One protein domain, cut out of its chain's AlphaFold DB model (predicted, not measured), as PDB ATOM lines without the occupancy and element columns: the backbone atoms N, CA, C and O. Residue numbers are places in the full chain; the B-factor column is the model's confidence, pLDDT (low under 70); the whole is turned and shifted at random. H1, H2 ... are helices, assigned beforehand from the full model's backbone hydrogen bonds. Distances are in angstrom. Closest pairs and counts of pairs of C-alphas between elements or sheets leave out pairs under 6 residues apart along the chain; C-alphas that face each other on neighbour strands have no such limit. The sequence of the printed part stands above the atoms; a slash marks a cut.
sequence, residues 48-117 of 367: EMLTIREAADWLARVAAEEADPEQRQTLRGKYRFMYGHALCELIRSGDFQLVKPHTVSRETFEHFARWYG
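This is residues 48 to 117 of the 367 residues of an uncharacterized protein of Caballeronia choica (UniProt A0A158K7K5). A helical hairpin, H1 and H2 side by side, makes one side of the domain; H3 and H4 lie across from it, joined by a long loop, residues 93 to 105. The printed part has 70 residues with four named helices, H1 to H4 along the chain, and no named strand: all helix. It is compact, with a radius of gyration of the C-alphas of 11.2 A, spanning 29 by 23 by 20 A.

Start at H1, residues 52 to 65; its residues 59 to 64 touch H2, residues 69 to 77, closest at the C-alphas of Ala 63 and Arg 72, 4.6 A. This hairpin runs opposite ways at a shallow tilt of 9 degrees. H1 and H3, residues 84 to 92, only just touch, with 3 pairs of C-alphas within 8 A, only at their ends; closest are Ala 55 and Gly 84, 5.8 A. H4, residues 106 to 115, is close to H1 but not clearly touching: the closest C-alphas, Val 62 and Thr 108, are 7.5 A apart. Every O i to N i+4 pair in H1, H2, H3 and H4 is within hydrogen-bond range.

Find C-alpha 52 at (11.913, -21.832, 1.261); H1 runs 20.3 A from there. H2 measures 12.1 A, H3 12.2 A, and H4 14.0 A, ending at C-alpha 115 (26.733, -32.355, -0.423).

The printed part has no cut. Confidence is under 70 at residues 48 to 49 and 91 to 117.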
ATOM      1  N   GLU A  48      17.570 -26.233  -7.250       65.31
ATOM      2  CA  GLU A  48      16.751 -25.110  -7.724       65.31
ATOM      3  C   GLU A  48      15.291 -25.229  -7.266       65.31
ATOM      4  O   GLU A  48      14.593 -24.223  -7.121       65.31
ATOM      5  N   MET A  49      14.867 -26.458  -6.956       69.69
ATOM      6  CA  MET A  49      13.513 -26.822  -6.547       69.69
ATOM      7  C   MET A  49      13.313 -26.812  -5.026       69.69
ATOM      8  O   MET A  49      12.201 -27.086  -4.567       69.69
ATOM      9  N   LEU A  50      14.343 -26.477  -4.238       78.06
ATOM     10  CA  LEU A  50      14.206 -26.398  -2.784       78.06
ATOM     11  C   LEU A  50      13.142 -25.371  -2.401       78.06
ATOM     12  O   LEU A  50      13.199 -24.187  -2.766       78.06
ATOM     13  N   THR A  51      12.193 -25.818  -1.585       82.38
ATOM     14  CA  THR A  51      11.244 -24.918  -0.940       82.38
ATOM     15  C   THR A  51      11.984 -23.955  -0.012       82.38
ATOM     16  O   THR A  51      13.067 -24.250   0.494       82.38
ATOM     17  N   ILE A  52      11.364 -22.811   0.300       78.38
ATOM     18  CA  ILE A  52      11.913 -21.832   1.261       78.38
ATOM     19  C   ILE A  52      12.267 -22.506   2.597       78.38
ATOM     20  O   ILE A  52      13.243 -22.142   3.246       78.38
ATOM     21  N   ARG A  53      11.486 -23.510   3.012       78.81
ATOM     22  CA  ARG A  53      11.736 -24.253   4.249       78.81
ATOM     23  C   ARG A  53      12.988 -25.120   4.150       78.81
ATOM     24  O   ARG A  53      13.787 -25.105   5.076       78.81
ATOM     25  N   GLU A  54      13.165 -25.844   3.052       83.81
ATOM     26  CA  GLU A  54      14.330 -26.714   2.859       83.81
ATOM     27  C   GLU A  54      15.616 -25.902   2.680       83.81
ATOM     28  O   GLU A  54      16.635 -26.234   3.282       83.81
ATOM     29  N   ALA A  55      15.550 -24.786   1.948       83.19
ATOM     30  CA  ALA A  55      16.657 -23.839   1.839       83.19
ATOM     31  C   ALA A  55      17.022 -23.230   3.207       83.19
ATOM     32  O   ALA A  55      18.200 -23.149   3.558       83.19
ATOM     33  N   ALA A  56      16.027 -22.866   4.025       82.31
ATOM     34  CA  ALA A  56      16.251 -22.361   5.380       82.31
ATOM     35  C   ALA A  56      16.841 -23.423   6.324       82.31
ATOM     36  O   ALA A  56      17.743 -23.114   7.105       82.31
ATOM     37  N   ASP A  57      16.355 -24.664   6.252       84.06
ATOM     38  CA  ASP A  57      16.863 -25.781   7.055       84.06
ATOM     39  C   ASP A  57      18.306 -26.134   6.659       84.06
ATOM     40  O   ASP A  57      19.127 -26.439   7.528       84.06
ATOM     41  N   TRP A  58      18.647 -26.043   5.371       85.94
ATOM     42  CA  TRP A  58      20.019 -26.191   4.886       85.94
ATOM     43  C   TRP A  58      20.923 -25.056   5.390       85.94
ATOM     44  O   TRP A  58      21.936 -25.327   6.038       85.94
ATOM     45  N   LEU A  59      20.519 -23.792   5.211       85.38
ATOM     46  CA  LEU A  59      21.263 -22.625   5.710       85.38
ATOM     47  C   LEU A  59      21.489 -22.682   7.225       85.38
ATOM     48  O   LEU A  59      22.537 -22.266   7.717       85.38
ATOM     49  N   ALA A  60      20.530 -23.220   7.983       85.06
ATOM     50  CA  ALA A  60      20.663 -23.394   9.425       85.06
ATOM     51  C   ALA A  60      21.741 -24.421   9.811       85.06
ATOM     52  O   ALA A  60      22.403 -24.228  10.834       85.06
ATOM     53  N   ARG A  61      21.931 -25.479   9.008       85.94
ATOM     54  CA  ARG A  61      22.993 -26.482   9.207       85.94
ATOM     55  C   ARG A  61      24.361 -25.911   8.866       85.94
ATOM     56  O   ARG A  61      25.256 -26.004   9.695       85.94
ATOM     57  N   VAL A  62      24.477 -25.219   7.732       84.56
ATOM     58  CA  VAL A  62      25.715 -24.518   7.353       84.56
ATOM     59  C   VAL A  62      26.101 -23.497   8.421       84.56
ATOM     60  O   VAL A  62      27.225 -23.490   8.905       84.56
ATOM     61  N   ALA A  63      25.144 -22.700   8.902       86.25
ATOM     62  CA  ALA A  63      25.396 -21.746   9.979       86.25
ATOM     63  C   ALA A  63      25.814 -22.416  11.306       86.25
ATOM     64  O   ALA A  63      26.443 -21.772  12.143       86.25
ATOM     65  N   ALA A  64      25.422 -23.668  11.556       86.38
ATOM     66  CA  ALA A  64      25.834 -24.395  12.757       86.38
ATOM     67  C   ALA A  64      27.294 -24.872  12.683       86.38
ATOM     68  O   ALA A  64      27.937 -24.965  13.727       86.38
ATOM     69  N   GLU A  65      27.794 -25.136  11.477       84.94
ATOM     70  CA  GLU A  65      29.172 -25.561  11.206       84.94
ATOM     71  C   GLU A  65      30.123 -24.371  10.994       84.94
ATOM     72  O   GLU A  65      31.321 -24.502  11.222       84.94
ATOM     73  N   GLU A  66      29.591 -23.195  10.644       90.94
ATOM     74  CA  GLU A  66      30.377 -21.977  10.425       90.94
ATOM     75  C   GLU A  66      31.053 -21.486  11.712       90.94
ATOM     76  O   GLU A  66      30.379 -21.279  12.728       90.94
ATOM     77  N   ALA A  67      32.371 -21.285  11.676       82.44
ATOM     78  CA  ALA A  67      33.179 -20.905  12.833       82.44
ATOM     79  C   ALA A  67      33.062 -19.408  13.158       82.44
ATOM     80  O   ALA A  67      33.102 -19.033  14.335       82.44
ATOM     81  N   ASP A  68      32.866 -18.564  12.140       87.94
ATOM     82  CA  ASP A  68      32.720 -17.118  12.309       87.94
ATOM     83  C   ASP A  68      31.301 -16.747  12.812       87.94
ATOM     84  O   ASP A  68      30.294 -16.996  12.131       87.94
ATOM     85  N   PRO A  69      31.164 -16.127  14.004       85.69
ATOM     86  CA  PRO A  69      29.867 -15.736  14.550       85.69
ATOM     87  C   PRO A  69      29.130 -14.677  13.709       85.69
ATOM     88  O   PRO A  69      27.896 -14.698  13.677       85.69
ATOM     89  N   GLU A  70      29.842 -13.778  13.016       84.12
ATOM     90  CA  GLU A  70      29.243 -12.731  12.168       84.12
ATOM     91  C   GLU A  70      28.574 -13.364  10.935       84.12
ATOM     92  O   GLU A  70      27.441 -13.035  10.555       84.12
ATOM     93  N   GLN A  71      29.224 -14.373  10.360       81.50
ATOM     94  CA  GLN A  71      28.699 -15.129   9.227       81.50
ATOM     95  C   GLN A  71      27.554 -16.045   9.609       81.50
ATOM     96  O   GLN A  71      26.519 -16.056   8.941       81.50
ATOM     97  N   ARG A  72      27.681 -16.744  10.738       89.06
ATOM     98  CA  ARG A  72      26.596 -17.535  11.319       89.06
ATOM     99  C   ARG A  72      25.333 -16.694  11.517       89.06
ATOM    100  O   ARG A  72      24.227 -17.162  11.234       89.06
ATOM    101  N   GLN A  73      25.473 -15.454  11.989       85.81
ATOM    102  CA  GLN A  73      24.346 -14.537  12.148       85.81
ATOM    103  C   GLN A  73      23.777 -14.085  10.796       85.81
ATOM    104  O   GLN A  73      22.555 -14.033  10.633       85.81
ATOM    105  N   THR A  74      24.638 -13.826   9.812       85.00
ATOM    106  CA  THR A  74      24.228 -13.433   8.457       85.00
ATOM    107  C   THR A  74      23.455 -14.546   7.746       85.00
ATOM    108  O   THR A  74      22.361 -14.292   7.238       85.00
ATOM    109  N   LEU A  75      23.945 -15.790   7.796       84.44
ATOM    110  CA  LEU A  75      23.281 -16.979   7.247       84.44
ATOM    111  C   LEU A  75      21.900 -17.212   7.877       84.44
ATOM    112  O   LEU A  75      20.928 -17.478   7.172       84.44
ATOM    113  N   ARG A  76      21.778 -17.033   9.200       82.50
ATOM    114  CA  ARG A  76      20.503 -17.187   9.928       82.50
ATOM    115  C   ARG A  76      19.518 -16.037   9.718       82.50
ATOM    116  O   ARG A  76      18.315 -16.236   9.888       82.50
ATOM    117  N   GLY A  77      20.017 -14.839   9.432       88.19
ATOM    118  CA  GLY A  77      19.207 -13.631   9.306       88.19
ATOM    119  C   GLY A  77      18.823 -13.339   7.864       88.19
ATOM    120  O   GLY A  77      17.651 -13.395   7.499       88.19
ATOM    121  N   LYS A  78      19.828 -13.015   7.051       83.44
ATOM    122  CA  LYS A  78      19.651 -12.404   5.733       83.44
ATOM    123  C   LYS A  78      19.107 -13.376   4.693       83.44
ATOM    124  O   LYS A  78      18.281 -12.988   3.875       83.44
ATOM    125  N   TYR A  79      19.526 -14.635   4.763       82.75
ATOM    126  CA  TYR A  79      19.239 -15.627   3.726       82.75
ATOM    127  C   TYR A  79      18.112 -16.604   4.096       82.75
ATOM    128  O   TYR A  79      17.700 -17.421   3.281       82.75
ATOM    129  N   ARG A  80      17.523 -16.468   5.295       79.69
ATOM    130  CA  ARG A  80      16.479 -17.363   5.832       79.69
ATOM    131  C   ARG A  80      15.228 -17.509   4.955       79.69
ATOM    132  O   ARG A  80      14.498 -18.482   5.107       79.69
ATOM    133  N   PHE A  81      14.948 -16.540   4.088       84.44
ATOM    134  CA  PHE A  81      13.744 -16.525   3.252       84.44
ATOM    135  C   PHE A  81      14.039 -16.705   1.759       84.44
ATOM    136  O   PHE A  81      13.167 -16.443   0.932       84.44
ATOM    137  N   MET A  82      15.249 -17.140   1.404       82.38
ATOM    138  CA  MET A  82      15.587 -17.443   0.017       82.38
ATOM    139  C   MET A  82      15.000 -18.789  -0.410       82.38
ATOM    140  O   MET A  82      14.927 -19.731   0.377       82.38
ATOM    141  N   TYR A  83      14.568 -18.868  -1.665       82.94
ATOM    142  CA  TYR A  83      14.208 -20.120  -2.331       82.94
ATOM    143  C   TYR A  83      15.438 -20.712  -3.033       82.94
ATOM    144  O   TYR A  83      16.400 -19.986  -3.296       82.94
ATOM    145  N   GLY A  84      15.399 -22.016  -3.334       78.31
ATOM    146  CA  GLY A  84      16.535 -22.779  -3.869       78.31
ATOM    147  C   GLY A  84      17.245 -22.109  -5.044       78.31
ATOM    148  O   GLY A  84      18.443 -21.863  -4.977       78.31
ATOM    149  N   HIS A  85      16.496 -21.697  -6.066       73.00
ATOM    150  CA  HIS A  85      17.061 -21.017  -7.234       73.00
ATOM    151  C   HIS A  85      17.792 -19.702  -6.899       73.00
ATOM    152  O   HIS A  85      18.896 -19.476  -7.381       73.00
ATOM    153  N   ALA A  86      17.240 -18.836  -6.039       73.69
ATOM    154  CA  ALA A  86      17.928 -17.601  -5.645       73.69
ATOM    155  C   ALA A  86      19.225 -17.883  -4.873       73.69
ATOM    156  O   ALA A  86      20.189 -17.130  -4.978       73.69
ATOM    157  N   LEU A  87      19.242 -18.961  -4.087       78.75
ATOM    158  CA  LEU A  87      20.435 -19.406  -3.380       78.75
ATOM    159  C   LEU A  87      21.486 -19.946  -4.364       78.75
ATOM    160  O   LEU A  87      22.654 -19.598  -4.236       78.75
ATOM    161  N   CYS A  88      21.077 -20.718  -5.376       74.38
ATOM    162  CA  CYS A  88      21.950 -21.178  -6.459       74.38
ATOM    163  C   CYS A  88      22.555 -20.012  -7.247       74.38
ATOM    164  O   CYS A  88      23.759 -20.010  -7.474       74.38
ATOM    165  N   GLU A  89      21.761 -19.002  -7.605       74.19
ATOM    166  CA  GLU A  89      22.250 -17.807  -8.306       74.19
ATOM    167  C   GLU A  89      23.237 -16.998  -7.460       74.19
ATOM    168  O   GLU A  89      24.273 -16.562  -7.956       74.19
ATOM    169  N   LEU A  90      22.976 -16.859  -6.157       73.25
ATOM    170  CA  LEU A  90      23.890 -16.185  -5.231       73.25
ATOM    171  C   LEU A  90      25.212 -16.955  -5.062       73.25
ATOM    172  O   LEU A  90      26.271 -16.353  -4.911       73.25
ATOM    173  N   ILE A  91      25.161 -18.287  -5.139       68.69
ATOM    174  CA  ILE A  91      26.346 -19.153  -5.121       68.69
ATOM    175  C   ILE A  91      27.111 -19.081  -6.453       68.69
ATOM    176  O   ILE A  91      28.335 -18.974  -6.435       68.69
ATOM    177  N   ARG A  92      26.416 -19.104  -7.600       66.31
ATOM    178  CA  ARG A  92      27.013 -19.051  -8.951       66.31
ATOM    179  C   ARG A  92      27.681 -17.717  -9.253       66.31
ATOM    180  O   ARG A  92      28.776 -17.693  -9.800       66.31
ATOM    181  N   SER A  93      27.018 -16.621  -8.898       69.62
ATOM    182  CA  SER A  93      27.523 -15.261  -9.117       69.62
ATOM    183  C   SER A  93      28.765 -14.947  -8.285       69.62
ATOM    184  O   SER A  93      29.457 -13.974  -8.566       69.62
ATOM    185  N   GLY A  94      29.048 -15.733  -7.238       59.19
ATOM    186  CA  GLY A  94      30.062 -15.375  -6.252       59.19
ATOM    187  C   GLY A  94      29.717 -14.087  -5.491       59.19
ATOM    188  O   GLY A  94      30.551 -13.595  -4.730       59.19
ATOM    189  N   ASP A  95      28.491 -13.558  -5.636       57.69
ATOM    190  CA  ASP A  95      28.012 -12.321  -5.010       57.69
ATOM    191  C   ASP A  95      27.629 -12.532  -3.537       57.69
ATOM    192  O   ASP A  95      26.631 -12.034  -3.011       57.69
ATOM    193  N   PHE A  96      28.520 -13.185  -2.794       59.12
ATOM    194  CA  PHE A  96      28.573 -13.081  -1.341       59.12
ATOM    195  C   PHE A  96      29.160 -11.732  -0.883       59.12
ATOM    196  O   PHE A  96      29.577 -11.622   0.263       59.12
ATOM    197  N   GLN A  97      29.147 -10.674  -1.709       44.88
ATOM    198  CA  GLN A  97      29.708  -9.345  -1.393       44.88
ATOM    199  C   GLN A  97      29.050  -8.629  -0.193       44.88
ATOM    200  O   GLN A  97      29.462  -7.543   0.208       44.88
ATOM    201  N   LEU A  98      28.032  -9.232   0.422       42.06
ATOM    202  CA  LEU A  98      27.423  -8.769   1.671       42.06
ATOM    203  C   LEU A  98      27.921  -9.511   2.922       42.06
ATOM    204  O   LEU A  98      27.444  -9.245   4.024       42.06
ATOM    205  N   VAL A  99      28.887 -10.406   2.746       41.69
ATOM    206  CA  VAL A  99      29.818 -10.916   3.751       41.69
ATOM    207  C   VAL A  99      31.183 -10.358   3.339       41.69
ATOM    208  O   VAL A  99      31.463 -10.274   2.145       41.69
ATOM    209  N   LYS A 100      32.022  -9.902   4.280       33.44
ATOM    210  CA  LYS A 100      33.355  -9.370   3.934       33.44
ATOM    211  C   LYS A 100      34.057 -10.327   2.945       33.44
ATOM    212  O   LYS A 100      34.021 -11.535   3.181       33.44
ATOM    213  N   PRO A 101      34.692  -9.818   1.871       29.97
ATOM    214  CA  PRO A 101      35.059 -10.575   0.662       29.97
ATOM    215  C   PRO A 101      36.110 -11.692   0.838       29.97
ATOM    216  O   PRO A 101      36.626 -12.212  -0.146       29.97
ATOM    217  N   HIS A 102      36.436 -12.096   2.068       33.44
ATOM    218  CA  HIS A 102      37.486 -13.071   2.361       33.44
ATOM    219  C   HIS A 102      37.085 -14.191   3.323       33.44
ATOM    220  O   HIS A 102      37.965 -14.946   3.727       33.44
ATOM    221  N   THR A 103      35.815 -14.327   3.720       43.34
ATOM    222  CA  THR A 103      35.503 -15.255   4.819       43.34
ATOM    223  C   THR A 103      34.462 -16.323   4.545       43.34
ATOM    224  O   THR A 103      34.336 -17.188   5.400       43.34
ATOM    225  N   VAL A 104      33.703 -16.350   3.440       46.53
ATOM    226  CA  VAL A 104      32.995 -17.612   3.130       46.53
ATOM    227  C   VAL A 104      34.082 -18.558   2.657       46.53
ATOM    228  O   VAL A 104      34.611 -18.394   1.557       46.53
ATOM    229  N   SER A 105      34.520 -19.443   3.550       52.34
ATOM    230  CA  SER A 105      35.680 -20.273   3.285       52.34
ATOM    231  C   SER A 105      35.413 -21.112   2.038       52.34
ATOM    232  O   SER A 105      34.288 -21.552   1.769       52.34
ATOM    233  N   ARG A 106      36.472 -21.362   1.267       50.16
ATOM    234  CA  ARG A 106      36.472 -22.376   0.206       50.16
ATOM    235  C   ARG A 106      35.859 -23.693   0.705       50.16
ATOM    236  O   ARG A 106      35.188 -24.372  -0.056       50.16
ATOM    237  N   GLU A 107      36.009 -23.998   1.993       54.75
ATOM    238  CA  GLU A 107      35.430 -25.168   2.652       54.75
ATOM    239  C   GLU A 107      33.896 -25.124   2.707       54.75
ATOM    240  O   GLU A 107      33.274 -26.144   2.442       54.75
ATOM    241  N   THR A 108      33.261 -23.974   2.961       57.69
ATOM    242  CA  THR A 108      31.791 -23.834   2.946       57.69
ATOM    243  C   THR A 108      31.218 -24.048   1.538       57.69
ATOM    244  O   THR A 108      30.179 -24.693   1.370       57.69
ATOM    245  N   PHE A 109      31.931 -23.584   0.508       53.78
ATOM    246  CA  PHE A 109      31.583 -23.814  -0.899       53.78
ATOM    247  C   PHE A 109      31.830 -25.269  -1.333       53.78
ATOM    248  O   PHE A 109      30.965 -25.898  -1.943       53.78
ATOM    249  N   GLU A 110      32.970 -25.849  -0.953       58.00
ATOM    250  CA  GLU A 110      33.275 -27.264  -1.178       58.00
ATOM    251  C   GLU A 110      32.311 -28.182  -0.420       58.00
ATOM    252  O   GLU A 110      31.972 -29.254  -0.917       58.00
ATOM    253  N   HIS A 111      31.825 -27.773   0.752       61.22
ATOM    254  CA  HIS A 111      30.833 -28.521   1.515       61.22
ATOM    255  C   HIS A 111      29.487 -28.547   0.788       61.22
ATOM    256  O   HIS A 111      28.885 -29.611   0.674       61.22
ATOM    257  N   PHE A 112      29.052 -27.419   0.214       60.38
ATOM    258  CA  PHE A 112      27.877 -27.374  -0.662       60.38
ATOM    259  C   PHE A 112      28.066 -28.257  -1.905       60.38
ATOM    260  O   PHE A 112      27.227 -29.115  -2.176       60.38
ATOM    261  N   ALA A 113      29.192 -28.120  -2.609       57.03
ATOM    262  CA  ALA A 113      29.493 -28.909  -3.801       57.03
ATOM    263  C   ALA A 113      29.508 -30.422  -3.503       57.03
ATOM    264  O   ALA A 113      28.811 -31.188  -4.169       57.03
ATOM    265  N   ARG A 114      30.195 -30.855  -2.436       59.22
ATOM    266  CA  ARG A 114      30.242 -32.265  -2.002       59.22
ATOM    267  C   ARG A 114      28.884 -32.788  -1.540       59.22
ATOM    268  O   ARG A 114      28.575 -33.950  -1.795       59.22
ATOM    269  N   TRP A 115      28.073 -31.963  -0.874       52.44
ATOM    270  CA  TRP A 115      26.733 -32.355  -0.423       52.44
ATOM    271  C   TRP A 115      25.804 -32.680  -1.602       52.44
ATOM    272  O   TRP A 115      24.972 -33.579  -1.489       52.44
ATOM    273  N   TYR A 116      25.982 -31.999  -2.736       50.16
ATOM    274  CA  TYR A 116      25.165 -32.166  -3.943       50.16
ATOM    275  C   TYR A 116      25.865 -32.928  -5.083       50.16
ATOM    276  O   TYR A 116      25.347 -32.986  -6.195       50.16
ATOM    277  N   GLY A 117      27.024 -33.542  -4.816       42.59
ATOM    278  CA  GLY A 117      27.730 -34.393  -5.781       42.59
ATOM    279  C   GLY A 117      28.483 -33.648  -6.890       42.59
ATOM    280  O   GLY A 117      28.842 -34.261  -7.892       42.59
TER     281      GLY A 117